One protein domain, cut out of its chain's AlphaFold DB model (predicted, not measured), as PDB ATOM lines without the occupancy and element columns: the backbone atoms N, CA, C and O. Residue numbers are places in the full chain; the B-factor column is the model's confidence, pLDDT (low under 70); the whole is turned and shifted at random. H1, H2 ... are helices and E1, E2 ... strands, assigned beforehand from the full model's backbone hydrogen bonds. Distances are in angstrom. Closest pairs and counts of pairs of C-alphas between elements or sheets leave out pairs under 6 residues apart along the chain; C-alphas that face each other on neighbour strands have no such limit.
ATOM      1  N   GLY A  32      27.490 -33.597 -26.770       61.06
ATOM      2  CA  GLY A  32      26.328 -33.643 -25.913       61.06
ATOM      3  C   GLY A  32      26.433 -32.625 -24.790       61.06
ATOM      4  O   GLY A  32      27.474 -32.463 -24.152       61.06
ATOM      5  N   SER A  33      25.314 -31.967 -24.520       83.69
ATOM      6  CA  SER A  33      25.197 -31.093 -23.363       83.69
ATOM      7  C   SER A  33      24.624 -31.856 -22.188       83.69
ATOM      8  O   SER A  33      23.597 -32.533 -22.274       83.69
ATOM      9  N   SER A  34      25.324 -31.724 -21.069       90.50
ATOM     10  CA  SER A  34      24.903 -32.234 -19.774       90.50
ATOM     11  C   SER A  34      24.138 -31.153 -19.019       90.50
ATOM     12  O   SER A  34      24.627 -30.028 -18.857       90.50
ATOM     13  N   TYR A  35      22.957 -31.511 -18.531       92.25
ATOM     14  CA  TYR A  35      22.080 -30.661 -17.740       92.25
ATOM     15  C   TYR A  35      21.833 -31.291 -16.379       92.25
ATOM     16  O   TYR A  35      21.625 -32.496 -16.255       92.25
ATOM     17  N   THR A  36      21.794 -30.462 -15.350       92.31
ATOM     18  CA  THR A  36      21.392 -30.875 -14.015       92.31
ATOM     19  C   THR A  36      19.925 -30.525 -13.798       92.31
ATOM     20  O   THR A  36      19.501 -29.389 -14.025       92.31
ATOM     21  N   LEU A  37      19.148 -31.515 -13.361       93.19
ATOM     22  CA  LEU A  37      17.783 -31.325 -12.887       93.19
ATOM     23  C   LEU A  37      17.839 -30.996 -11.395       93.19
ATOM     24  O   LEU A  37      18.277 -31.819 -10.589       93.19
ATOM     25  N   PHE A  38      17.371 -29.809 -11.036       92.56
ATOM     26  CA  PHE A  38      17.252 -29.319  -9.673       92.56
ATOM     27  C   PHE A  38      15.792 -29.303  -9.231       92.56
ATOM     28  O   PHE A  38      14.877 -29.182 -10.050       92.56
ATOM     29  N   HIS A  39      15.570 -29.391  -7.925       92.12
ATOM     30  CA  HIS A  39      14.253 -29.215  -7.327       92.12
ATOM     31  C   HIS A  39      14.306 -28.513  -5.972       92.12
ATOM     32  O   HIS A  39      15.333 -28.545  -5.295       92.12
ATOM     33  N   ARG A  40      13.193 -27.891  -5.577       91.62
ATOM     34  CA  ARG A  40      13.020 -27.299  -4.246       91.62
ATOM     35  C   ARG A  40      11.546 -27.133  -3.875       91.62
ATOM     36  O   ARG A  40      10.664 -27.224  -4.731       91.62
ATOM     37  N   LEU A  41      11.294 -26.840  -2.603       91.25
ATOM     38  CA  LEU A  41       9.987 -26.455  -2.080       91.25
ATOM     39  C   LEU A  41      10.003 -24.981  -1.682       91.25
ATOM     40  O   LEU A  41      10.853 -24.528  -0.922       91.25
ATOM     41  N   VAL A  42       9.039 -24.220  -2.183       90.19
ATOM     42  CA  VAL A  42       8.936 -22.791  -1.883       90.19
ATOM     43  C   VAL A  42       7.601 -22.507  -1.232       90.19
ATOM     44  O   VAL A  42       6.546 -22.815  -1.793       90.19
ATOM     45  N   GLN A  43       7.661 -21.884  -0.059       88.94
ATOM     46  CA  GLN A  43       6.494 -21.341   0.611       88.94
ATOM     47  C   GLN A  43       6.260 -19.901   0.140       88.94
ATOM     48  O   GLN A  43       7.142 -19.049   0.250       88.94
ATOM     49  N   ALA A  44       5.068 -19.612  -0.377       83.31
ATOM     50  CA  ALA A  44       4.664 -18.260  -0.727       83.31
ATOM     51  C   ALA A  44       4.651 -17.377   0.535       83.31
ATOM     52  O   ALA A  44       4.140 -17.821   1.577       83.31
ATOM     53  N   PRO A  45       5.174 -16.138   0.467       75.38
ATOM     54  CA  PRO A  45       5.193 -15.231   1.607       75.38
ATOM     55  C   PRO A  45       3.771 -14.959   2.117       75.38
ATOM     56  O   PRO A  45       2.811 -15.019   1.341       75.38
ATOM     57  N   PRO A  46       3.582 -14.724   3.429       75.38
ATOM     58  CA  PRO A  46       2.287 -14.279   3.924       75.38
ATOM     59  C   PRO A  46       1.945 -12.944   3.284       75.38
ATOM     60  O   PRO A  46       2.821 -12.120   3.058       75.38
ATOM     61  N   ASN A  54      10.831 -18.655   4.031       60.22
ATOM     62  CA  ASN A  54      11.439 -19.989   3.945       60.22
ATOM     63  C   ASN A  54      11.576 -20.423   2.474       60.22
ATOM     64  O   ASN A  54      10.690 -21.076   1.916       60.22
ATOM     65  N   THR A  55      12.674 -20.054   1.819       60.97
ATOM     66  CA  THR A  55      13.063 -20.668   0.542       60.97
ATOM     67  C   THR A  55      13.993 -21.833   0.841       60.97
ATOM     68  O   THR A  55      15.078 -21.611   1.374       60.97
ATOM     69  N   THR A  56      13.598 -23.069   0.518       74.75
ATOM     70  CA  THR A  56      14.561 -24.174   0.586       74.75
ATOM     71  C   THR A  56      15.599 -23.997  -0.521       74.75
ATOM     72  O   THR A  56      15.249 -23.597  -1.636       74.75
ATOM     73  N   GLU A  57      16.852 -24.325  -0.225       87.75
ATOM     74  CA  GLU A  57      17.940 -24.380  -1.205       87.75
ATOM     75  C   GLU A  57      17.581 -25.303  -2.383       87.75
ATOM     76  O   GLU A  57      16.765 -26.228  -2.253       87.75
ATOM     77  N   TRP A  58      18.161 -25.049  -3.555       89.19
ATOM     78  CA  TRP A  58      18.037 -25.960  -4.686       89.19
ATOM     79  C   TRP A  58      18.808 -27.250  -4.420       89.19
ATOM     80  O   TRP A  58      19.999 -27.237  -4.134       89.19
ATOM     81  N   HIS A  59      18.130 -28.383  -4.558       89.94
ATOM     82  CA  HIS A  59      18.745 -29.699  -4.418       89.94
ATOM     83  C   HIS A  59      18.908 -30.345  -5.791       89.94
ATOM     84  O   HIS A  59      18.077 -30.166  -6.688       89.94
ATOM     85  N   ARG A  60      19.984 -31.113  -5.974       89.75
ATOM     86  CA  ARG A  60      20.224 -31.866  -7.207       89.75
ATOM     87  C   ARG A  60      19.372 -33.132  -7.215       89.75
ATOM     88  O   ARG A  60      19.485 -33.960  -6.320       89.75
ATOM     89  N   ARG A  61      18.549 -33.291  -8.252       88.06
ATOM     90  CA  ARG A  61      17.644 -34.434  -8.436       88.06
ATOM     91  C   ARG A  61      18.170 -35.460  -9.439       88.06
ATOM     92  O   ARG A  61      17.862 -36.645  -9.337       88.06
ATOM     93  N   GLY A  62      18.918 -35.010 -10.440       90.06
ATOM     94  CA  GLY A  62      19.488 -35.898 -11.443       90.06
ATOM     95  C   GLY A  62      20.340 -35.181 -12.478       90.06
ATOM     96  O   GLY A  62      20.397 -33.952 -12.522       90.06
ATOM     97  N   LEU A  63      20.995 -35.978 -13.310       91.75
ATOM     98  CA  LEU A  63      21.787 -35.544 -14.449       91.75
ATOM     99  C   LEU A  63      21.125 -36.050 -15.733       91.75
ATOM    100  O   LEU A  63      20.852 -37.242 -15.864       91.75
ATOM    101  N   LEU A  64      20.866 -35.136 -16.660       92.50
ATOM    102  CA  LEU A  64      20.301 -35.392 -17.976       92.50
ATOM    103  C   LEU A  64      21.364 -35.121 -19.040       92.50
ATOM    104  O   LEU A  64      21.878 -34.009 -19.136       92.50
ATOM    105  N   GLU A  65      21.649 -36.116 -19.868       92.06
ATOM    106  CA  GLU A  65      22.569 -35.981 -20.990       92.06
ATOM    107  C   GLU A  65      21.789 -35.983 -22.305       92.06
ATOM    108  O   GLU A  65      21.037 -36.918 -22.608       92.06
ATOM    109  N   ILE A  66      21.964 -34.920 -23.087       90.06
ATOM    110  CA  ILE A  66      21.272 -34.715 -24.357       90.06
ATOM    111  C   ILE A  66      22.319 -34.696 -25.458       90.06
ATOM    112  O   ILE A  66      23.236 -33.876 -25.435       90.06
ATOM    113  N   VAL A  67      22.169 -35.591 -26.430       89.25
ATOM    114  CA  VAL A  67      23.086 -35.706 -27.569       89.25
ATOM    115  C   VAL A  67      22.338 -35.460 -28.878       89.25
ATOM    116  O   VAL A  67      21.149 -35.794 -28.976       89.25
ATOM    117  N   PRO A  68      23.009 -34.907 -29.901       85.06
ATOM    118  CA  PRO A  68      22.483 -34.911 -31.260       85.06
ATOM    119  C   PRO A  68      22.148 -36.338 -31.705       85.06
ATOM    120  O   PRO A  68      22.852 -37.294 -31.367       85.06
ATOM    121  N   ASP A  69      21.062 -36.499 -32.453       84.81
ATOM    122  CA  ASP A  69      20.717 -37.791 -33.024       84.81
ATOM    123  C   ASP A  69      21.516 -38.053 -34.308       84.81
ATOM    124  O   ASP A  69      21.616 -37.207 -35.196       84.81
ATOM    125  N   ASN A  70      22.062 -39.263 -34.437       79.25
ATOM    126  CA  ASN A  70      22.933 -39.636 -35.555       79.25
ATOM    127  C   ASN A  70      22.185 -39.615 -36.897       79.25
ATOM    128  O   ASN A  70      22.799 -39.419 -37.943       79.25
ATOM    129  N   ALA A  71      20.865 -39.825 -36.875       78.75
ATOM    130  CA  ALA A  71      20.029 -39.818 -38.072       78.75
ATOM    131  C   ALA A  71      19.726 -38.398 -38.584       78.75
ATOM    132  O   ALA A  71      19.366 -38.220 -39.748       78.75
ATOM    133  N   SER A  72      19.848 -37.375 -37.734       73.12
ATOM    134  CA  SER A  72      19.521 -36.004 -38.100       73.12
ATOM    135  C   SER A  72      20.177 -35.009 -37.152       73.12
ATOM    136  O   SER A  72      19.818 -34.935 -35.984       73.12
ATOM    137  N   LEU A  73      21.020 -34.127 -37.698       65.44
ATOM    138  CA  LEU A  73      21.603 -32.986 -36.972       65.44
ATOM    139  C   LEU A  73      20.553 -32.012 -36.400       65.44
ATOM    140  O   LEU A  73      20.895 -31.082 -35.677       65.44
ATOM    141  N   GLN A  74      19.279 -32.178 -36.767       72.44
ATOM    142  CA  GLN A  74      18.174 -31.364 -36.268       72.44
ATOM    143  C   GLN A  74      17.443 -32.006 -35.092       72.44
ATOM    144  O   GLN A  74      16.660 -31.315 -34.448       72.44
ATOM    145  N   HIS A  75      17.670 -33.295 -34.835       80.75
ATOM    146  CA  HIS A  75      17.013 -34.032 -33.768       80.75
ATOM    147  C   HIS A  75      17.989 -34.272 -32.622       80.75
ATOM    148  O   HIS A  75      19.191 -34.430 -32.821       80.75
ATOM    149  N   PHE A  76      17.448 -34.295 -31.412       85.50
ATOM    150  CA  PHE A  76      18.186 -34.598 -30.197       85.50
ATOM    151  C   PHE A  76      17.540 -35.801 -29.527       85.50
ATOM    152  O   PHE A  76      16.319 -35.972 -29.587       85.50
ATOM    153  N   LYS A  77      18.354 -36.614 -28.861       88.44
ATOM    154  CA  LYS A  77      17.884 -37.731 -28.046       88.44
ATOM    155  C   LYS A  77      18.481 -37.661 -26.651       88.44
ATOM    156  O   LYS A  77      19.543 -37.080 -26.430       88.44
ATOM    157  N   ILE A  78      17.780 -38.281 -25.713       87.88
ATOM    158  CA  ILE A  78      18.278 -38.464 -24.357       87.88
ATOM    159  C   ILE A  78      19.302 -39.591 -24.424       87.88
ATOM    160  O   ILE A  78      18.940 -40.727 -24.732       87.88
ATOM    161  N   ALA A  79      20.571 -39.271 -24.188       83.62
ATOM    162  CA  ALA A  79      21.622 -40.278 -24.097       83.62
ATOM    163  C   ALA A  79      21.503 -41.043 -22.782       83.62
ATOM    164  O   ALA A  79      21.536 -42.272 -22.760       83.62
ATOM    165  N   SER A  80      21.331 -40.302 -21.689       84.94
ATOM    166  CA  SER A  80      21.244 -40.872 -20.358       84.94
ATOM    167  C   SER A  80      20.456 -39.960 -19.416       84.94
ATOM    168  O   SER A  80      20.395 -38.739 -19.581       84.94
ATOM    169  N   PHE A  81      19.826 -40.576 -18.418       85.12
ATOM    170  CA  PHE A  81      19.315 -39.882 -17.245       85.12
ATOM    171  C   PHE A  81      19.759 -40.654 -16.008       85.12
ATOM    172  O   PHE A  81      19.346 -41.798 -15.802       85.12
ATOM    173  N   SER A  82      20.609 -40.032 -15.200       84.31
ATOM    174  CA  SER A  82      21.064 -40.593 -13.934       84.31
ATOM    175  C   SER A  82      20.350 -39.891 -12.789       84.31
ATOM    176  O   SER A  82      20.434 -38.669 -12.642       84.31
ATOM    177  N   LYS A  83      19.651 -40.666 -11.957       82.25
ATOM    178  CA  LYS A  83      19.198 -40.185 -10.653       82.25
ATOM    179  C   LYS A  83      20.427 -40.116  -9.757       82.25
ATOM    180  O   LYS A  83      20.854 -41.125  -9.203       82.25
ATOM    181  N   GLU A  84      21.026 -38.941  -9.657       70.12
ATOM    182  CA  GLU A  84      22.093 -38.742  -8.690       70.12
ATOM    183  C   GLU A  84      21.506 -38.691  -7.283       70.12
ATOM    184  O   GLU A  84      20.532 -37.980  -7.032       70.12
ATOM    185  N   LEU A  85      22.110 -39.448  -6.367       62.91
ATOM    186  CA  LEU A  85      21.809 -39.380  -4.942       62.91
ATOM    187  C   LEU A  85      22.415 -38.089  -4.375       62.91
ATOM    188  O   LEU A  85      23.455 -38.106  -3.721       62.91
ATOM    189  N   GLY A  86      21.788 -36.955  -4.683       66.19
ATOM    190  CA  GLY A  86      21.985 -35.730  -3.920       66.19
ATOM    191  C   GLY A  86      21.419 -35.875  -2.505       66.19
ATOM    192  O   GLY A  86      20.726 -36.848  -2.192       66.19
ATOM    193  N   ASN A  87      21.693 -34.890  -1.649       72.69
ATOM    194  CA  ASN A  87      21.064 -34.820  -0.332       72.69
ATOM    195  C   ASN A  87      19.534 -34.853  -0.495       72.69
ATOM    196  O   ASN A  87      19.003 -34.113  -1.331       72.69
ATOM    197  N   PRO A  88      18.822 -35.708   0.262       76.44
ATOM    198  CA  PRO A  88      17.376 -35.803   0.160       76.44
ATOM    199  C   PRO A  88      16.747 -34.452   0.489       76.44
ATOM    200  O   PRO A  88      17.203 -33.740   1.386       76.44
ATOM    201  N   LEU A  89      15.683 -34.102  -0.233       82.88
ATOM    202  CA  LEU A  89      14.989 -32.843  -0.012       82.88
ATOM    203  C   LEU A  89      14.437 -32.807   1.419       82.88
ATOM    204  O   LEU A  89      13.597 -33.633   1.794       82.88
ATOM    205  N   VAL A  90      14.884 -31.835   2.215       81.88
ATOM    206  CA  VAL A  90      14.370 -31.630   3.572       81.88
ATOM    207  C   VAL A  90      12.940 -31.109   3.466       81.88
ATOM    208  O   VAL A  90      12.694 -29.954   3.122       81.88
ATOM    209  N   THR A  91      11.976 -31.989   3.726       80.00
ATOM    210  CA  THR A  91      10.549 -31.669   3.650       80.00
ATOM    211  C   THR A  91      10.054 -31.195   5.019       80.00
ATOM    212  O   THR A  91      10.098 -31.966   5.980       80.00
ATOM    213  N   PRO A  92       9.545 -29.957   5.156       81.88
ATOM    214  CA  PRO A  92       8.957 -29.487   6.407       81.88
ATOM    215  C   PRO A  92       7.540 -30.066   6.552       81.88
ATOM    216  O   PRO A  92       6.535 -29.378   6.381       81.88
ATOM    217  N   LYS A  93       7.460 -31.378   6.813       76.69
ATOM    218  CA  LYS A  93       6.209 -32.158   6.784       76.69
ATOM    219  C   LYS A  93       5.119 -31.552   7.666       76.69
ATOM    220  O   LYS A  93       3.968 -31.492   7.255       76.69
ATOM    221  N   GLU A  94       5.476 -31.059   8.846       78.06
ATOM    222  CA  GLU A  94       4.526 -30.497   9.813       78.06
ATOM    223  C   GLU A  94       3.803 -29.256   9.272       78.06
ATOM    224  O   GLU A  94       2.575 -29.166   9.342       78.06
ATOM    225  N   THR A  95       4.535 -28.314   8.672       79.44
ATOM    226  CA  THR A  95       3.954 -27.078   8.119       79.44
ATOM    227  C   THR A  95       3.227 -27.335   6.802       79.44
ATOM    228  O   THR A  95       2.217 -26.695   6.502       79.44
ATOM    229  N   LEU A  96       3.703 -28.300   6.019       80.50
ATOM    230  CA  LEU A  96       3.128 -28.653   4.728       80.50
ATOM    231  C   LEU A  96       1.806 -29.423   4.894       80.50
ATOM    232  O   LEU A  96       0.814 -29.088   4.249       80.50
ATOM    233  N   ILE A  97       1.748 -30.376   5.829       75.81
ATOM    234  CA  ILE A  97       0.524 -31.128   6.146       75.81
ATOM    235  C   ILE A  97      -0.501 -30.228   6.848       75.81
ATOM    236  O   ILE A  97      -1.677 -30.258   6.491       75.81
ATOM    237  N   SER A  98      -0.083 -29.388   7.806       78.06
ATOM    238  CA  SER A  98      -1.008 -28.485   8.519       78.06
ATOM    239  C   SER A  98      -1.633 -27.423   7.616       78.06
ATOM    240  O   SER A  98      -2.792 -27.059   7.806       78.06
ATOM    241  N   SER A  99      -0.903 -26.964   6.596       79.25
ATOM    242  CA  SER A  99      -1.438 -26.070   5.565       79.25
ATOM    243  C   SER A  99      -2.164 -26.806   4.438       79.25
ATOM    244  O   SER A  99      -2.689 -26.145   3.546       79.25
ATOM    245  N   ALA A 100      -2.213 -28.143   4.451       77.69
ATOM    246  CA  ALA A 100      -2.709 -28.954   3.340       77.69
ATOM    247  C   ALA A 100      -2.092 -28.511   1.995       77.69
ATOM    248  O   ALA A 100      -2.794 -28.229   1.026       77.69
ATOM    249  N   GLY A 101      -0.772 -28.311   1.969       79.06
ATOM    250  CA  GLY A 101      -0.045 -27.830   0.791       79.06
ATOM    251  C   GLY A 101      -0.423 -26.418   0.322       79.06
ATOM    252  O   GLY A 101       0.146 -25.937  -0.660       79.06
ATOM    253  N   LYS A 102      -1.342 -25.714   1.003       83.25
ATOM    254  CA  LYS A 102      -1.688 -24.332   0.667       83.25
ATOM    255  C   LYS A 102      -0.451 -23.469   0.823       83.25
ATOM    256  O   LYS A 102       0.267 -23.559   1.818       83.25
ATOM    257  N   ARG A 103      -0.227 -22.601  -0.165       85.56
ATOM    258  CA  ARG A 103       0.925 -21.690  -0.231       85.56
ATOM    259  C   ARG A 103       2.272 -22.391  -0.386       85.56
ATOM    260  O   ARG A 103       3.286 -21.705  -0.377       85.56
ATOM    261  N   TRP A 104       2.305 -23.706  -0.566       88.75
ATOM    262  CA  TRP A 104       3.511 -24.410  -0.972       88.75
ATOM    263  C   TRP A 104       3.489 -24.638  -2.476       88.75
ATOM    264  O   TRP A 104       2.465 -24.991  -3.060       88.75
ATOM    265  N   SER A 105       4.641 -24.446  -3.098       90.75
ATOM    266  CA  SER A 105       4.881 -24.781  -4.494       90.75
ATOM    267  C   SER A 105       6.108 -25.666  -4.590       90.75
ATOM    268  O   SER A 105       7.103 -25.448  -3.891       90.75
ATOM    269  N   TYR A 106       6.030 -26.676  -5.443       91.12
ATOM    270  CA  TYR A 106       7.197 -27.448  -5.826       91.12
ATOM    271  C   TYR A 106       7.751 -26.872  -7.118       91.12
ATOM    272  O   TYR A 106       7.022 -26.647  -8.088       91.12
ATOM    273  N   GLN A 107       9.049 -26.600  -7.099       92.88
ATOM    274  CA  GLN A 107       9.762 -26.004  -8.213       92.88
ATOM    275  C   GLN A 107      10.815 -26.974  -8.713       92.88
ATOM    276  O   GLN A 107      11.498 -27.636  -7.929       92.88
ATOM    277  N   ILE A 108      10.967 -27.011 -10.027       93.38
ATOM    278  CA  ILE A 108      12.058 -27.701 -10.697       93.38
ATOM    279  C   ILE A 108      12.788 -26.723 -11.600       93.38
ATOM    280  O   ILE A 108      12.173 -25.819 -12.169       93.38
ATOM    281  N   ALA A 109      14.083 -26.934 -11.766       93.94
ATOM    282  CA  ALA A 109      14.883 -26.219 -12.740       93.94
ATOM    283  C   ALA A 109      15.753 -27.209 -13.508       93.94
ATOM    284  O   ALA A 109      16.229 -28.196 -12.954       93.94
ATOM    285  N   LEU A 110      15.950 -26.953 -14.789       93.75
ATOM    286  CA  LEU A 110      16.900 -27.650 -15.634       93.75
ATOM    287  C   LEU A 110      17.920 -26.613 -16.087       93.75
ATOM    288  O   LEU A 110      17.552 -25.648 -16.754       93.75
ATOM    289  N   GLY A 111      19.175 -26.797 -15.696       91.62
ATOM    290  CA  GLY A 111      20.264 -25.888 -16.046       91.62
ATOM    291  C   GLY A 111      21.494 -26.649 -16.535       91.62
ATOM    292  O   GLY A 111      21.577 -27.860 -16.320       91.62
ATOM    293  N   PRO A 112      22.451 -25.977 -17.195       89.12
ATOM    294  CA  PRO A 112      23.749 -26.554 -17.524       89.12
ATOM    295  C   PRO A 112      24.401 -27.219 -16.307       89.12
ATOM    296  O   PRO A 112      24.236 -26.754 -15.182       89.12
ATOM    297  N   LEU A 113      25.197 -28.271 -16.519       85.69
ATOM    298  CA  LEU A 113      25.925 -28.945 -15.432       85.69
ATOM    299  C   LEU A 113      26.751 -27.976 -14.563       85.69
ATOM    300  O   LEU A 113      26.927 -28.211 -13.372       85.69
ATOM    301  N   ARG A 114      27.246 -26.892 -15.168       80.00
ATOM    302  CA  ARG A 114      28.043 -25.846 -14.517       80.00
ATOM    303  C   ARG A 114      27.262 -24.550 -14.271       80.00
ATOM    304  O   ARG A 114      27.890 -23.509 -14.163       80.00
ATOM    305  N   ALA A 115      25.931 -24.586 -14.241       75.50
ATOM    306  CA  ALA A 115      25.140 -23.397 -13.928       75.50
ATOM    307  C   ALA A 115      25.479 -22.906 -12.515       75.50
ATOM    308  O   ALA A 115      25.367 -23.676 -11.558       75.50
ATOM    309  N   PHE A 116      25.895 -21.644 -12.390       67.75
ATOM    310  CA  PHE A 116      26.311 -21.073 -11.100       67.75
ATOM    311  C   PHE A 116      25.197 -20.298 -10.396       67.75
ATOM    312  O   PHE A 116      25.321 -19.995  -9.212       67.75
ATOM    313  N   THR A 117      24.119 -19.964 -11.112       81.06
ATOM    314  CA  THR A 117      22.996 -19.190 -10.575       81.06
ATOM    315  C   THR A 117      21.663 -19.797 -11.005       81.06
ATOM    316  O   THR A 117      21.348 -19.882 -12.196       81.06
ATOM    317  N   LEU A 118      20.861 -20.241 -10.034       83.56
ATOM    318  CA  LEU A 118      19.520 -20.763 -10.290       83.56
ATOM    319  C   LEU A 118      18.439 -19.702 -10.018       83.56
ATOM    320  O   LEU A 118      18.648 -18.769  -9.243       83.56
ATOM    321  N   PRO A 119      17.240 -19.818 -10.620       79.38
ATOM    322  CA  PRO A 119      16.163 -18.859 -10.406       79.38
ATOM    323  C   PRO A 119      15.827 -18.665  -8.920       79.38
ATOM    324  O   PRO A 119      15.550 -19.620  -8.187       79.38
ATOM    325  N   GLY A 120      15.805 -17.407  -8.480       73.06
ATOM    326  CA  GLY A 120      15.539 -17.032  -7.089       73.06
ATOM    327  C   GLY A 120      16.750 -17.130  -6.156       73.06
ATOM    328  O   GLY A 120      16.612 -16.792  -4.986       73.06
ATOM    329  N   GLU A 121      17.912 -17.558  -6.650       73.44
ATOM    330  CA  GLU A 121      19.197 -17.216  -6.037       73.44
ATOM    331  C   GLU A 121      19.621 -15.843  -6.565       73.44
ATOM    332  O   GLU A 121      19.264 -15.457  -7.679       73.44
ATOM    333  N   SER A 122      20.293 -15.049  -5.735       62.50
ATOM    334  CA  SER A 122      20.634 -13.655  -6.033       62.50
ATOM    335  C   SER A 122      21.280 -13.493  -7.417       62.50
ATOM    336  O   SER A 122      22.402 -13.947  -7.623       62.50
ATOM    337  N   GLY A 123      20.597 -12.816  -8.345       63.78
ATOM    338  CA  GLY A 123      21.118 -12.524  -9.682       63.78
ATOM    339  C   GLY A 123      20.091 -12.707 -10.799       63.78
ATOM    340  O   GLY A 123      18.991 -13.221 -10.597       63.78
ATOM    341  N   THR A 124      20.446 -12.253 -12.000       68.69
ATOM    342  CA  THR A 124      19.743 -12.635 -13.231       68.69
ATOM    343  C   THR A 124      20.137 -14.071 -13.574       68.69
ATOM    344  O   THR A 124      21.339 -14.322 -13.662       68.69
ATOM    345  N   PRO A 125      19.184 -15.002 -13.766       68.12
ATOM    346  CA  PRO A 125      19.520 -16.385 -14.084       68.12
ATOM    347  C   PRO A 125      20.358 -16.447 -15.363       68.12
ATOM    348  O   PRO A 125      20.090 -15.717 -16.324       68.12
ATOM    349  N   GLU A 126      21.369 -17.314 -15.373       67.62
ATOM    350  CA  GLU A 126      22.170 -17.573 -16.568       67.62
ATOM    351  C   GLU A 126      21.295 -18.050 -17.740       67.62
ATOM    352  O   GLU A 126      20.271 -18.725 -17.574       67.62
ATOM    353  N   SER A 127      21.713 -17.708 -18.961       73.00
ATOM    354  CA  SER A 127      21.101 -18.245 -20.175       73.00
ATOM    355  C   SER A 127      21.167 -19.772 -20.169       73.00
ATOM    356  O   SER A 127      22.203 -20.346 -19.839       73.00
ATOM    357  N   GLY A 128      20.085 -20.428 -20.583       79.94
ATOM    358  CA  GLY A 128      20.032 -21.889 -20.650       79.94
ATOM    359  C   GLY A 128      19.488 -22.563 -19.393       79.94
ATOM    360  O   GLY A 128      19.525 -23.788 -19.321       79.94
ATOM    361  N   VAL A 129      18.957 -21.802 -18.430       87.44
ATOM    362  CA  VAL A 129      18.166 -22.354 -17.324       87.44
ATOM    363  C   VAL A 129      16.676 -22.224 -17.627       87.44
ATOM    364  O   VAL A 129      16.170 -21.138 -17.904       87.44
ATOM    365  N   ALA A 130      15.953 -23.337 -17.539       91.19
ATOM    366  CA  ALA A 130      14.499 -23.375 -17.611       91.19
ATOM    367  C   ALA A 130      13.934 -23.856 -16.276       91.19
ATOM    368  O   ALA A 130      14.502 -24.750 -15.656       91.19
ATOM    369  N   PHE A 131      12.808 -23.304 -15.832       93.31
ATOM    370  CA  PHE A 131      12.172 -23.734 -14.589       93.31
ATOM    371  C   PHE A 131      10.663 -23.898 -14.758       93.31
ATOM    372  O   PHE A 131      10.049 -23.276 -15.623       93.31
ATOM    373  N   ALA A 132      10.079 -24.745 -13.920       92.50
ATOM    374  CA  ALA A 132       8.640 -24.918 -13.803       92.50
ATOM    375  C   ALA A 132       8.258 -24.953 -12.322       92.50
ATOM    376  O   ALA A 132       9.025 -25.419 -11.478       92.50
ATOM    377  N   SER A 133       7.071 -24.444 -12.007       91.56
ATOM    378  CA  SER A 133       6.532 -24.382 -10.652       91.56
ATOM    379  C   SER A 133       5.076 -24.807 -10.685       91.56
ATOM    380  O   SER A 133       4.332 -24.349 -11.551       91.56
ATOM    381  N   PHE A 134       4.659 -25.630  -9.730       89.31
ATOM    382  CA  PHE A 134       3.251 -25.970  -9.542       89.31
ATOM    383  C   PHE A 134       2.886 -25.972  -8.052       89.31
ATOM    384  O   PHE A 134       3.739 -26.255  -7.201       89.31
ATOM    385  N   PRO A 135       1.645 -25.597  -7.712       89.50
ATOM    386  CA  PRO A 135       1.204 -25.535  -6.330       89.50
ATOM    387  C   PRO A 135       0.925 -26.943  -5.772       89.50
ATOM    388  O   PRO A 135       0.441 -27.825  -6.472       89.50
ATOM    389  N   LEU A 136       1.233 -27.170  -4.492       87.06
ATOM    390  CA  LEU A 136       1.046 -28.485  -3.856       87.06
ATOM    391  C   LEU A 136      -0.390 -28.767  -3.413       87.06
ATOM    392  O   LEU A 136      -0.739 -29.913  -3.153       87.06
ATOM    393  N   CYS A 137      -1.230 -27.746  -3.323       84.69
ATOM    394  CA  CYS A 137      -2.650 -27.901  -3.007       84.69
ATOM    395  C   CYS A 137      -3.414 -28.710  -4.067       84.69
ATOM    396  O   CYS A 137      -4.403 -29.352  -3.720       84.69
ATOM    397  N   ASP A 138      -2.912 -28.792  -5.304       79.12
ATOM    398  CA  ASP A 138      -3.476 -29.654  -6.353       79.12
ATOM    399  C   ASP A 138      -3.444 -31.145  -5.956       79.12
ATOM    400  O   ASP A 138      -4.277 -31.935  -6.393       79.12
ATOM    401  N   PHE A 139      -2.526 -31.530  -5.061       77.69
ATOM    402  CA  PHE A 139      -2.359 -32.899  -4.570       77.69
ATOM    403  C   PHE A 139      -3.367 -33.255  -3.467       77.69
ATOM    404  O   PHE A 139      -3.436 -34.408  -3.050       77.69
ATOM    405  N   VAL A 140      -4.143 -32.293  -2.953       74.56
ATOM    406  CA  VAL A 140      -5.025 -32.499  -1.786       74.56
ATOM    407  C   VAL A 140      -6.420 -33.003  -2.153       74.56
ATOM    408  O   VAL A 140      -7.156 -33.470  -1.290       74.56
ATOM    409  N   VAL A 141      -6.783 -32.969  -3.433       65.38
ATOM    410  CA  VAL A 141      -8.167 -33.190  -3.877       65.38
ATOM    411  C   VAL A 141      -8.565 -34.679  -3.937       65.38
ATOM    412  O   VAL A 141      -9.750 -34.983  -4.054       65.38
ATOM    413  N   GLU A 142      -7.627 -35.626  -3.815       63.28
ATOM    414  CA  GLU A 142      -7.897 -37.050  -4.063       63.28
ATOM    415  C   GLU A 142      -7.718 -37.946  -2.820       63.28
ATOM    416  O   GLU A 142      -6.606 -38.165  -2.348       63.28
ATOM    417  N   ASP A 143      -8.820 -38.541  -2.338       61.62
ATOM    418  CA  ASP A 143      -8.862 -39.540  -1.243       61.62
ATOM    419  C   ASP A 143      -8.370 -40.941  -1.689       61.62
ATOM    420  O   ASP A 143      -8.623 -41.954  -1.032       61.62
ATOM    421  N   ARG A 144      -7.695 -41.041  -2.840       65.94
ATOM    422  CA  ARG A 144      -7.172 -42.313  -3.352       65.94
ATOM    423  C   ARG A 144      -5.704 -42.452  -2.986       65.94
ATOM    424  O   ARG A 144      -4.934 -41.498  -3.052       65.94
ATOM    425  N   THR A 145      -5.306 -43.665  -2.628       65.44
ATOM    426  CA  THR A 145      -3.911 -44.049  -2.422       65.44
ATOM    427  C   THR A 145      -3.318 -44.465  -3.772       65.44
ATOM    428  O   THR A 145      -3.506 -45.610  -4.193       65.44
ATOM    429  N   PRO A 146      -2.632 -43.574  -4.516       64.81
ATOM    430  CA  PRO A 146      -1.929 -44.014  -5.709       64.81
ATOM    431  C   PRO A 146      -0.846 -45.010  -5.293       64.81
ATOM    432  O   PRO A 146      -0.047 -44.751  -4.396       64.81
ATOM    433  N   THR A 147      -0.804 -46.159  -5.961       66.81
ATOM    434  CA  THR A 147       0.256 -47.155  -5.759       66.81
ATOM    435  C   THR A 147       1.584 -46.711  -6.375       66.81
ATOM    436  O   THR A 147       2.635 -47.226  -6.002       66.81
ATOM    437  N   ARG A 148       1.553 -45.755  -7.317       75.88
ATOM    438  CA  ARG A 148       2.725 -45.214  -8.016       75.88
ATOM    439  C   ARG A 148       2.417 -43.834  -8.593       75.88
ATOM    440  O   ARG A 148       1.328 -43.628  -9.121       75.88
ATOM    441  N   LEU A 149       3.372 -42.914  -8.529       81.06
ATOM    442  CA  LEU A 149       3.303 -41.613  -9.196       81.06
ATOM    443  C   LEU A 149       4.061 -41.683 -10.525       81.06
ATOM    444  O   LEU A 149       5.231 -42.079 -10.574       81.06
ATOM    445  N   GLU A 150       3.398 -41.307 -11.614       86.69
ATOM    446  CA  GLU A 150       4.048 -41.134 -12.911       86.69
ATOM    447  C   GLU A 150       4.333 -39.656 -13.140       86.69
ATOM    448  O   GLU A 150       3.431 -38.819 -13.176       86.69
ATOM    449  N   GLU A 151       5.606 -39.332 -13.298       87.75
ATOM    450  CA  GLU A 151       6.067 -37.979 -13.549       87.75
ATOM    451  C   GLU A 151       6.518 -37.879 -15.002       87.75
ATOM    452  O   GLU A 151       7.197 -38.763 -15.522       87.75
ATOM    453  N   HIS A 152       6.157 -36.792 -15.665       92.06
ATOM    454  CA  HIS A 152       6.465 -36.550 -17.064       92.06
ATOM    455  C   HIS A 152       7.126 -35.181 -17.205       92.06
ATOM    456  O   HIS A 152       6.502 -34.151 -16.935       92.06
ATOM    457  N   LEU A 153       8.377 -35.173 -17.661       93.69
ATOM    458  CA  LEU A 153       9.147 -33.974 -17.979       93.69
ATOM    459  C   LEU A 153       9.272 -33.846 -19.500       93.69
ATOM    460  O   LEU A 153       9.873 -34.692 -20.159       93.69
ATOM    461  N   ASN A 154       8.722 -32.776 -20.060       95.44
ATOM    462  CA  ASN A 154       8.935 -32.393 -21.450       95.44
ATOM    463  C   ASN A 154       9.993 -31.286 -21.486       95.44
ATOM    464  O   ASN A 154       9.829 -30.254 -20.834       95.44
ATOM    465  N   VAL A 155      11.060 -31.491 -22.250       95.12
ATOM    466  CA  VAL A 155      12.151 -30.529 -22.432       95.12
ATOM    467  C   VAL A 155      12.079 -29.989 -23.853       95.12
ATOM    468  O   VAL A 155      12.142 -30.762 -24.810       95.12
ATOM    469  N   TRP A 156      11.932 -28.675 -23.996       94.62
ATOM    470  CA  TRP A 156      11.833 -28.012 -25.292       94.62
ATOM    471  C   TRP A 156      13.189 -27.465 -25.714       94.62
ATOM    472  O   TRP A 156      13.776 -26.643 -25.008       94.62
ATOM    473  N   ILE A 157      13.666 -27.899 -26.878       91.88
ATOM    474  CA  ILE A 157      14.970 -27.514 -27.423       91.88
ATOM    475  C   ILE A 157      14.773 -26.897 -28.803       91.88
ATOM    476  O   ILE A 157      13.965 -27.352 -29.617       91.88
ATOM    477  N   ARG A 158      15.517 -25.832 -29.078       89.50
ATOM    478  CA  ARG A 158      15.582 -25.208 -30.389       89.50
ATOM    479  C   ARG A 158      16.278 -26.164 -31.356       89.50
ATOM    480  O   ARG A 158      17.430 -26.523 -31.172       89.50
ATOM    481  N   GLY A 159      15.577 -26.553 -32.418       83.69
ATOM    482  CA  GLY A 159      16.183 -27.341 -33.489       83.69
ATOM    483  C   GLY A 159      17.280 -26.556 -34.214       83.69
ATOM    484  O   GLY A 159      17.132 -25.348 -34.454       83.69
ATOM    485  N   SER A 160      18.341 -27.259 -34.620       75.75
ATOM    486  CA  SER A 160      19.452 -26.665 -35.361       75.75
ATOM    487  C   SER A 160      18.960 -25.978 -36.636       75.75
ATOM    488  O   SER A 160      18.274 -26.573 -37.486       75.75
ATOM    489  N   ASP A 182      26.210 -25.131 -29.492       76.44
ATOM    490  CA  ASP A 182      26.084 -24.879 -28.060       76.44
ATOM    491  C   ASP A 182      24.622 -25.010 -27.622       76.44
ATOM    492  O   ASP A 182      23.843 -24.054 -27.580       76.44
ATOM    493  N   LEU A 183      24.271 -26.245 -27.285       76.31
ATOM    494  CA  LEU A 183      22.983 -26.663 -26.744       76.31
ATOM    495  C   LEU A 183      22.573 -25.845 -25.498       76.31
ATOM    496  O   LEU A 183      21.375 -25.714 -25.218       76.31
ATOM    497  N   HIS A 184      23.511 -25.224 -24.764       79.50
ATOM    498  CA  HIS A 184      23.171 -24.350 -23.634       79.50
ATOM    499  C   HIS A 184      22.322 -23.145 -24.059       79.50
ATOM    500  O   HIS A 184      21.517 -22.656 -23.270       79.50
ATOM    501  N   HIS A 185      22.443 -22.689 -25.306       81.25
ATOM    502  CA  HIS A 185      21.647 -21.584 -25.852       81.25
ATOM    503  C   HIS A 185      20.366 -22.047 -26.563       81.25
ATOM    504  O   HIS A 185      19.549 -21.218 -26.987       81.25
ATOM    505  N   ASP A 186      20.175 -23.361 -26.680       87.12
ATOM    506  CA  ASP A 186      19.042 -23.963 -27.373       87.12
ATOM    507  C   ASP A 186      17.954 -24.472 -26.430       87.12
ATOM    508  O   ASP A 186      16.862 -24.791 -26.900       87.12
ATOM    509  N   LEU A 187      18.180 -24.507 -25.113       90.19
ATOM    510  CA  LEU A 187      17.110 -24.816 -24.166       90.19
ATOM    511  C   LEU A 187      16.060 -23.695 -24.184       90.19
ATOM    512  O   LEU A 187      16.337 -22.553 -23.825       90.19
ATOM    513  N   LEU A 188      14.838 -24.031 -24.598       92.25
ATOM    514  CA  LEU A 188      13.724 -23.086 -24.696       92.25
ATOM    515  C   LEU A 188      12.835 -23.099 -23.455       92.25
ATOM    516  O   LEU A 188      12.249 -22.076 -23.112       92.25
ATOM    517  N   GLY A 189      12.697 -24.254 -22.808       93.44
ATOM    518  CA  GLY A 189      11.815 -24.389 -21.660       93.44
ATOM    519  C   GLY A 189      11.640 -25.827 -21.198       93.44
ATOM    520  O   GLY A 189      12.052 -26.777 -21.865       93.44
ATOM    521  N   ILE A 190      10.975 -25.977 -20.056       95.00
ATOM    522  CA  ILE A 190      10.553 -27.270 -19.527       95.00
ATOM    523  C   ILE A 190       9.080 -27.223 -19.138       95.00
ATOM    524  O   ILE A 190       8.568 -26.192 -18.707       95.00
ATOM    525  N   GLN A 191       8.406 -28.357 -19.266       94.62
ATOM    526  CA  GLN A 191       7.058 -28.568 -18.759       94.62
ATOM    527  C   GLN A 191       7.053 -29.844 -17.933       94.62
ATOM    528  O   GLN A 191       7.480 -30.900 -18.400       94.62
ATOM    529  N   TRP A 192       6.522 -29.749 -16.724       90.94
ATOM    530  CA  TRP A 192       6.415 -30.868 -15.808       90.94
ATOM    531  C   TRP A 192       4.964 -31.193 -15.529       90.94
ATOM    532  O   TRP A 192       4.151 -30.301 -15.300       90.94
ATOM    533  N   THR A 193       4.655 -32.478 -15.540       88.88
ATOM    534  CA  THR A 193       3.312 -32.994 -15.299       88.88
ATOM    535  C   THR A 193       3.410 -34.216 -14.408       88.88
ATOM    536  O   THR A 193       4.342 -35.009 -14.539       88.88
ATOM    537  N   ILE A 194       2.475 -34.350 -13.476       83.81
ATOM    538  CA  ILE A 194       2.374 -35.508 -12.590       83.81
ATOM    539  C   ILE A 194       1.010 -36.130 -12.831       83.81
ATOM    540  O   ILE A 194       0.007 -35.427 -12.931       83.81
ATOM    541  N   SER A 195       0.993 -37.446 -12.957       81.31
ATOM    542  CA  SER A 195      -0.208 -38.234 -13.188       81.31
ATOM    543  C   SER A 195      -0.224 -39.432 -12.248       81.31
ATOM    544  O   SER A 195       0.802 -40.072 -12.010       81.31
ATOM    545  N   ALA A 196      -1.399 -39.734 -11.703       72.00
ATOM    546  CA  ALA A 196      -1.650 -40.980 -10.998       72.00
ATOM    547  C   ALA A 196      -2.252 -41.993 -11.995       72.00
ATOM    548  O   ALA A 196      -3.106 -41.610 -12.796       72.00
ATOM    549  N   PRO A 197      -1.859 -43.280 -11.965       62.06
ATOM    550  CA  PRO A 197      -2.220 -44.292 -12.966       62.06
ATOM    551  C   PRO A 197      -3.705 -44.730 -12.972       62.06
ATOM    552  O   PRO A 197      -4.008 -45.870 -13.306       62.06
ATOM    553  N   SER A 198      -4.666 -43.866 -12.628       53.91
ATOM    554  CA  SER A 198      -6.095 -44.231 -12.622       53.91
ATOM    555  C   SER A 198      -7.082 -43.120 -13.001       53.91
ATOM    556  O   SER A 198      -8.288 -43.310 -12.850       53.91
ATOM    557  N   ARG A 231      -5.733 -35.635   5.719       67.25
ATOM    558  CA  ARG A 231      -4.402 -35.950   5.202       67.25
ATOM    559  C   ARG A 231      -4.568 -36.465   3.783       67.25
ATOM    560  O   ARG A 231      -5.204 -37.496   3.583       67.25
ATOM    561  N   SER A 232      -4.001 -35.750   2.819       75.25
ATOM    562  CA  SER A 232      -3.920 -36.255   1.454       75.25
ATOM    563  C   SER A 232      -2.831 -37.316   1.375       75.25
ATOM    564  O   SER A 232      -1.639 -37.019   1.484       75.25
ATOM    565  N   THR A 233      -3.247 -38.558   1.138       78.75
ATOM    566  CA  THR A 233      -2.342 -39.688   0.908       78.75
ATOM    567  C   THR A 233      -1.473 -39.490  -0.331       78.75
ATOM    568  O   THR A 233      -0.351 -39.985  -0.382       78.75
ATOM    569  N   LEU A 234      -1.976 -38.756  -1.326       80.31
ATOM    570  CA  LEU A 234      -1.273 -38.486  -2.576       80.31
ATOM    571  C   LEU A 234      -0.159 -37.446  -2.379       80.31
ATOM    572  O   LEU A 234       0.945 -37.621  -2.899       80.31
ATOM    573  N   LEU A 235      -0.409 -36.411  -1.574       83.75
ATOM    574  CA  LEU A 235       0.620 -35.451  -1.174       83.75
ATOM    575  C   LEU A 235       1.711 -36.128  -0.335       83.75
ATOM    576  O   LEU A 235       2.894 -35.920  -0.597       83.75
ATOM    577  N   ASP A 236       1.330 -36.977   0.621       82.19
ATOM    578  CA  ASP A 236       2.285 -37.732   1.438       82.19
ATOM    579  C   ASP A 236       3.145 -38.674   0.582       82.19
ATOM    580  O   ASP A 236       4.366 -38.715   0.751       82.19
ATOM    581  N   ALA A 237       2.540 -39.378  -0.382       80.56
ATOM    582  CA  ALA A 237       3.259 -40.233  -1.326       80.56
ATOM    583  C   ALA A 237       4.237 -39.433  -2.201       80.56
ATOM    584  O   ALA A 237       5.376 -39.861  -2.399       80.56
ATOM    585  N   PHE A 238       3.828 -38.253  -2.677       85.00
ATOM    586  CA  PHE A 238       4.689 -37.365  -3.457       85.00
ATOM    587  C   PHE A 238       5.865 -36.835  -2.628       85.00
ATOM    588  O   PHE A 238       7.017 -36.895  -3.054       85.00
ATOM    589  N   LEU A 239       5.621 -36.366  -1.405       85.00
ATOM    590  CA  LEU A 239       6.697 -35.901  -0.527       85.00
ATOM    591  C   LEU A 239       7.642 -37.038  -0.126       85.00
ATOM    592  O   LEU A 239       8.853 -36.826  -0.035       85.00
ATOM    593  N   ALA A 240       7.114 -38.247   0.080       81.88
ATOM    594  CA  ALA A 240       7.925 -39.431   0.333       81.88
ATOM    595  C   ALA A 240       8.827 -39.763  -0.864       81.88
ATOM    596  O   ALA A 240      10.017 -40.015  -0.659       81.88
ATOM    597  N   SER A 241       8.313 -39.677  -2.100       81.19
ATOM    598  CA  SER A 241       9.115 -39.925  -3.305       81.19
ATOM    599  C   SER A 241      10.191 -38.864  -3.542       81.19
ATOM    600  O   SER A 241      11.227 -39.167  -4.133       81.19
ATOM    601  N   LEU A 242       9.978 -37.630  -3.074       80.00
ATOM    602  CA  LEU A 242      11.004 -36.582  -3.090       80.00
ATOM    603  C   LEU A 242      12.096 -36.797  -2.034       80.00
ATOM    604  O   LEU A 242      13.254 -36.473  -2.289       80.00
ATOM    605  N   ALA A 243      11.732 -37.320  -0.862       79.56
ATOM    606  CA  ALA A 243      12.668 -37.572   0.232       79.56
ATOM    607  C   ALA A 243      13.513 -38.838   0.015       79.56
ATOM    608  O   ALA A 243      14.665 -38.871   0.432       79.56
ATOM    609  N   HIS A 244      12.969 -39.861  -0.654       75.44
ATOM    610  CA  HIS A 244      13.665 -41.129  -0.907       75.44
ATOM    611  C   HIS A 244      13.630 -41.480  -2.402       75.44
ATOM    612  O   HIS A 244      12.832 -42.312  -2.830       75.44
ATOM    613  N   PRO A 245      14.517 -40.889  -3.228       65.50
ATOM    614  CA  PRO A 245      14.523 -41.108  -4.680       65.50
ATOM    615  C   PRO A 245      14.779 -42.564  -5.112       65.50
ATOM    616  O   PRO A 245      14.511 -42.911  -6.269       65.50
ATOM    617  N   GLN A 246      15.335 -43.386  -4.208       64.56
ATOM    618  CA  GLN A 246      15.583 -44.818  -4.409       64.56
ATOM    619  C   GLN A 246      14.312 -45.664  -4.335       64.56
ATOM    620  O   GLN A 246      14.251 -46.704  -4.995       64.56
ATOM    621  N   ASP A 247      13.294 -45.219  -3.601       61.31
ATOM    622  CA  ASP A 247      12.026 -45.929  -3.573       61.31
ATOM    623  C   ASP A 247      11.336 -45.724  -4.924       61.31
ATOM    624  O   ASP A 247      11.095 -44.601  -5.376       61.31
ATOM    625  N   GLN A 248      11.015 -46.827  -5.601       58.72
ATOM    626  CA  GLN A 248      10.423 -46.871  -6.949       58.72
ATOM    627  C   GLN A 248       9.021 -46.228  -7.047       58.72
ATOM    628  O   GLN A 248       8.330 -46.376  -8.057       58.72
ATOM    629  N   ALA A 249       8.595 -45.502  -6.012       62.34
ATOM    630  CA  ALA A 249       7.305 -44.844  -5.892       62.34
ATOM    631  C   ALA A 249       7.054 -43.802  -6.996       62.34
ATOM    632  O   ALA A 249       5.897 -43.564  -7.338       62.34
ATOM    633  N   SER A 250       8.110 -43.223  -7.592       69.06
ATOM    634  CA  SER A 250       7.998 -42.277  -8.712       69.06
ATOM    635  C   SER A 250       8.780 -42.722  -9.951       69.06
ATOM    636  O   SER A 250       9.955 -43.111  -9.894       69.06
ATOM    637  N   THR A 251       8.127 -42.667 -11.112       82.69
ATOM    638  CA  THR A 251       8.761 -42.942 -12.412       82.69
ATOM    639  C   THR A 251       8.769 -41.685 -13.248       82.69
ATOM    640  O   THR A 251       7.730 -41.270 -13.745       82.69
ATOM    641  N   LEU A 252       9.956 -41.097 -13.390       86.88
ATOM    642  CA  LEU A 252      10.173 -39.924 -14.218       86.88
ATOM    643  C   LEU A 252      10.408 -40.341 -15.670       86.88
ATOM    644  O   LEU A 252      11.437 -40.929 -15.999       86.88
ATOM    645  N   LYS A 253       9.448 -40.017 -16.532       91.75
ATOM    646  CA  LYS A 253       9.531 -40.141 -17.987       91.75
ATOM    647  C   LYS A 253       9.951 -38.791 -18.558       91.75
ATOM    648  O   LYS A 253       9.265 -37.790 -18.374       91.75
ATOM    649  N   ILE A 254      11.078 -38.759 -19.257       92.50
ATOM    650  CA  ILE A 254      11.600 -37.539 -19.874       92.50
ATOM    651  C   ILE A 254      11.393 -37.641 -21.382       92.50
ATOM    652  O   ILE A 254      11.664 -38.677 -21.983       92.50
ATOM    653  N   SER A 255      10.900 -36.569 -21.990       93.94
ATOM    654  CA  SER A 255      10.718 -36.462 -23.435       93.94
ATOM    655  C   SER A 255      11.340 -35.171 -23.944       93.94
ATOM    656  O   SER A 255      11.231 -34.121 -23.309       93.94
ATOM    657  N   LEU A 256      12.001 -35.257 -25.093       93.38
ATOM    658  CA  LEU A 256      12.540 -34.100 -25.794       93.38
ATOM    659  C   LEU A 256      11.550 -33.671 -26.865       93.38
ATOM    660  O   LEU A 256      11.023 -34.505 -27.603       93.38
ATOM    661  N   ARG A 257      11.304 -32.368 -26.950       93.69
ATOM    662  CA  ARG A 257      10.418 -31.773 -27.940       93.69
ATOM    663  C   ARG A 257      11.129 -30.655 -28.672       93.69
ATOM    664  O   ARG A 257      11.811 -29.824 -28.077       93.69
ATOM    665  N   ILE A 258      10.923 -30.625 -29.978       91.44
ATOM    666  CA  ILE A 258      11.350 -29.528 -30.833       91.44
ATOM    667  C   ILE A 258      10.081 -28.762 -31.192       91.44
ATOM    668  O   ILE A 258       9.124 -29.397 -31.643       91.44
ATOM    669  N   PRO A 259      10.022 -27.435 -30.980       90.69
ATOM    670  CA  PRO A 259       8.871 -26.656 -31.404       90.69
ATOM    671  C   PRO A 259       8.633 -26.842 -32.896       90.69
ATOM    672  O   PRO A 259       9.535 -26.629 -33.714       90.69
ATOM    673  N   GLU A 260       7.412 -27.234 -33.238       88.38
ATOM    674  CA  GLU A 260       6.991 -27.313 -34.623       88.38
ATOM    675  C   GLU A 260       7.044 -25.911 -35.231       88.38
ATOM    676  O   GLU A 260       6.486 -24.949 -34.696       88.38
ATOM    677  N   ARG A 261       7.756 -25.775 -36.351       83.25
ATOM    678  CA  ARG A 261       7.695 -24.547 -37.135       83.25
ATOM    679  C   ARG A 261       6.446 -24.608 -37.985       83.25
ATOM    680  O   ARG A 261       6.395 -25.370 -38.946       83.25
TER     681      ARG A 261
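AT A GLANCE: This is residues 32 to 46, 54 to 160, 182 to 198 and 231 to 261 of the 328 residues of the protein "ER membrane protein complex subunit 10" of Puccinia graminis f. sp. tritici (UniProt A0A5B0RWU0). Eight strands ring one axis as a nearly closed barrel: a strongly twisted sheet of five, E3 E2 E1 E4 E5, curls round most of it, and a smaller sheet, E7 E6 E8, fills the gap, E7 beside E5 and E8 more loosely beside E3. H3, with H2 packed on it and H1 near, lies at the end where E5 stops and E6 and E8 start; the turn of the hairpin E2 and E3, residues 70 to 71, lies at the other end. The printed part has 170 residues with three named helices and eight named strands, along the chain E1 E2 E3 H1 E4 E5 H2 E6 E7 H3 E8; the larger sheet is antiparallel, the smaller mixed, and the class is mixed, helices and strands. It is compact, with a radius of gyration of the C-alphas of 16.6 A and spans of 50 by 39 by 32 A.

IN THESE COORDINATES: In the larger sheet, E1, residues 33 to 43, is 31.9 A long and starts at C-alpha 33 (25.197, -31.093, -23.363). E2 is residues 59 to 69, 29.8 A; E3, residues 72 to 82, 24.6 A, bends by 68 degrees at residue 75; E4 is 104 to 112, 26.2 A; E5 is 130 to 135, 17.6 A. In the smaller sheet are E6, 149 to 157, 25.8 A; E7, 187 to 195, 24.5 A; and E8, 250 to 257, 22.0 A, ending at C-alpha 257 (10.418, -31.773, -27.940). H1 is 93 to 98, H2 136 to 140, and H3 233 to 243, 15.2 A.

HOW THE PARTS SIT: E1 and E4 are antiparallel at 162 degrees, with N 38 and O 109 at 2.8 A. E2 and E1 have N 35 and O 64 at 2.8 A. In the hairpin E2 and E3, N 65 and O 80 are 2.9 A apart; in the hairpin E4 and E5, N 108 and O 132 are 2.9 A apart. The closest C-alphas of E5 and E7 are Ala 130 and Gly 189, 5.0 A; those of E3 and E8 are Lys 77 and Leu 256, 6.8 A. E7 and E6 are antiparallel, with N 154 and O 191 at 2.8 A, and E6 and E8 parallel, with N 253 and O 151 at 2.8 A. H3 is on the smaller sheet, two layers, helix over one face; its closest C-alpha pair with E8 is Ser 241 and Ser 250, 6.0 A. H2 touches H3, closest C-alphas Phe 139 and Leu 235, 5.2 A, and only grazes the larger sheet. H1 is near H3 and only just on the larger sheet, with 5 pairs of C-alphas within 10 A, and only grazes it. Each O i to N i+4 pair is within hydrogen-bond range in H1 and H3; H2 has 0 of 1, but 2 of 2 O i to N i+3 pairs.

THE WHOLE: The farthest C-alphas, Ala 71 and Ser 98, are 52.4 A apart. The printed part is cut in three places, where the residues between are not printed: C-alphas 46 and 54 are 10.8 A apart across the first cut, C-alphas 160 and 182 are 10.0 A apart across the second, and C-alphas 198 and 231 are 19.7 A apart across the third. Of the links printed whole, E4 to E5 is long. Mean pLDDT of the printed part is 81.5; 28 residues are under 70, among them 141 to 147 and 245 to 250.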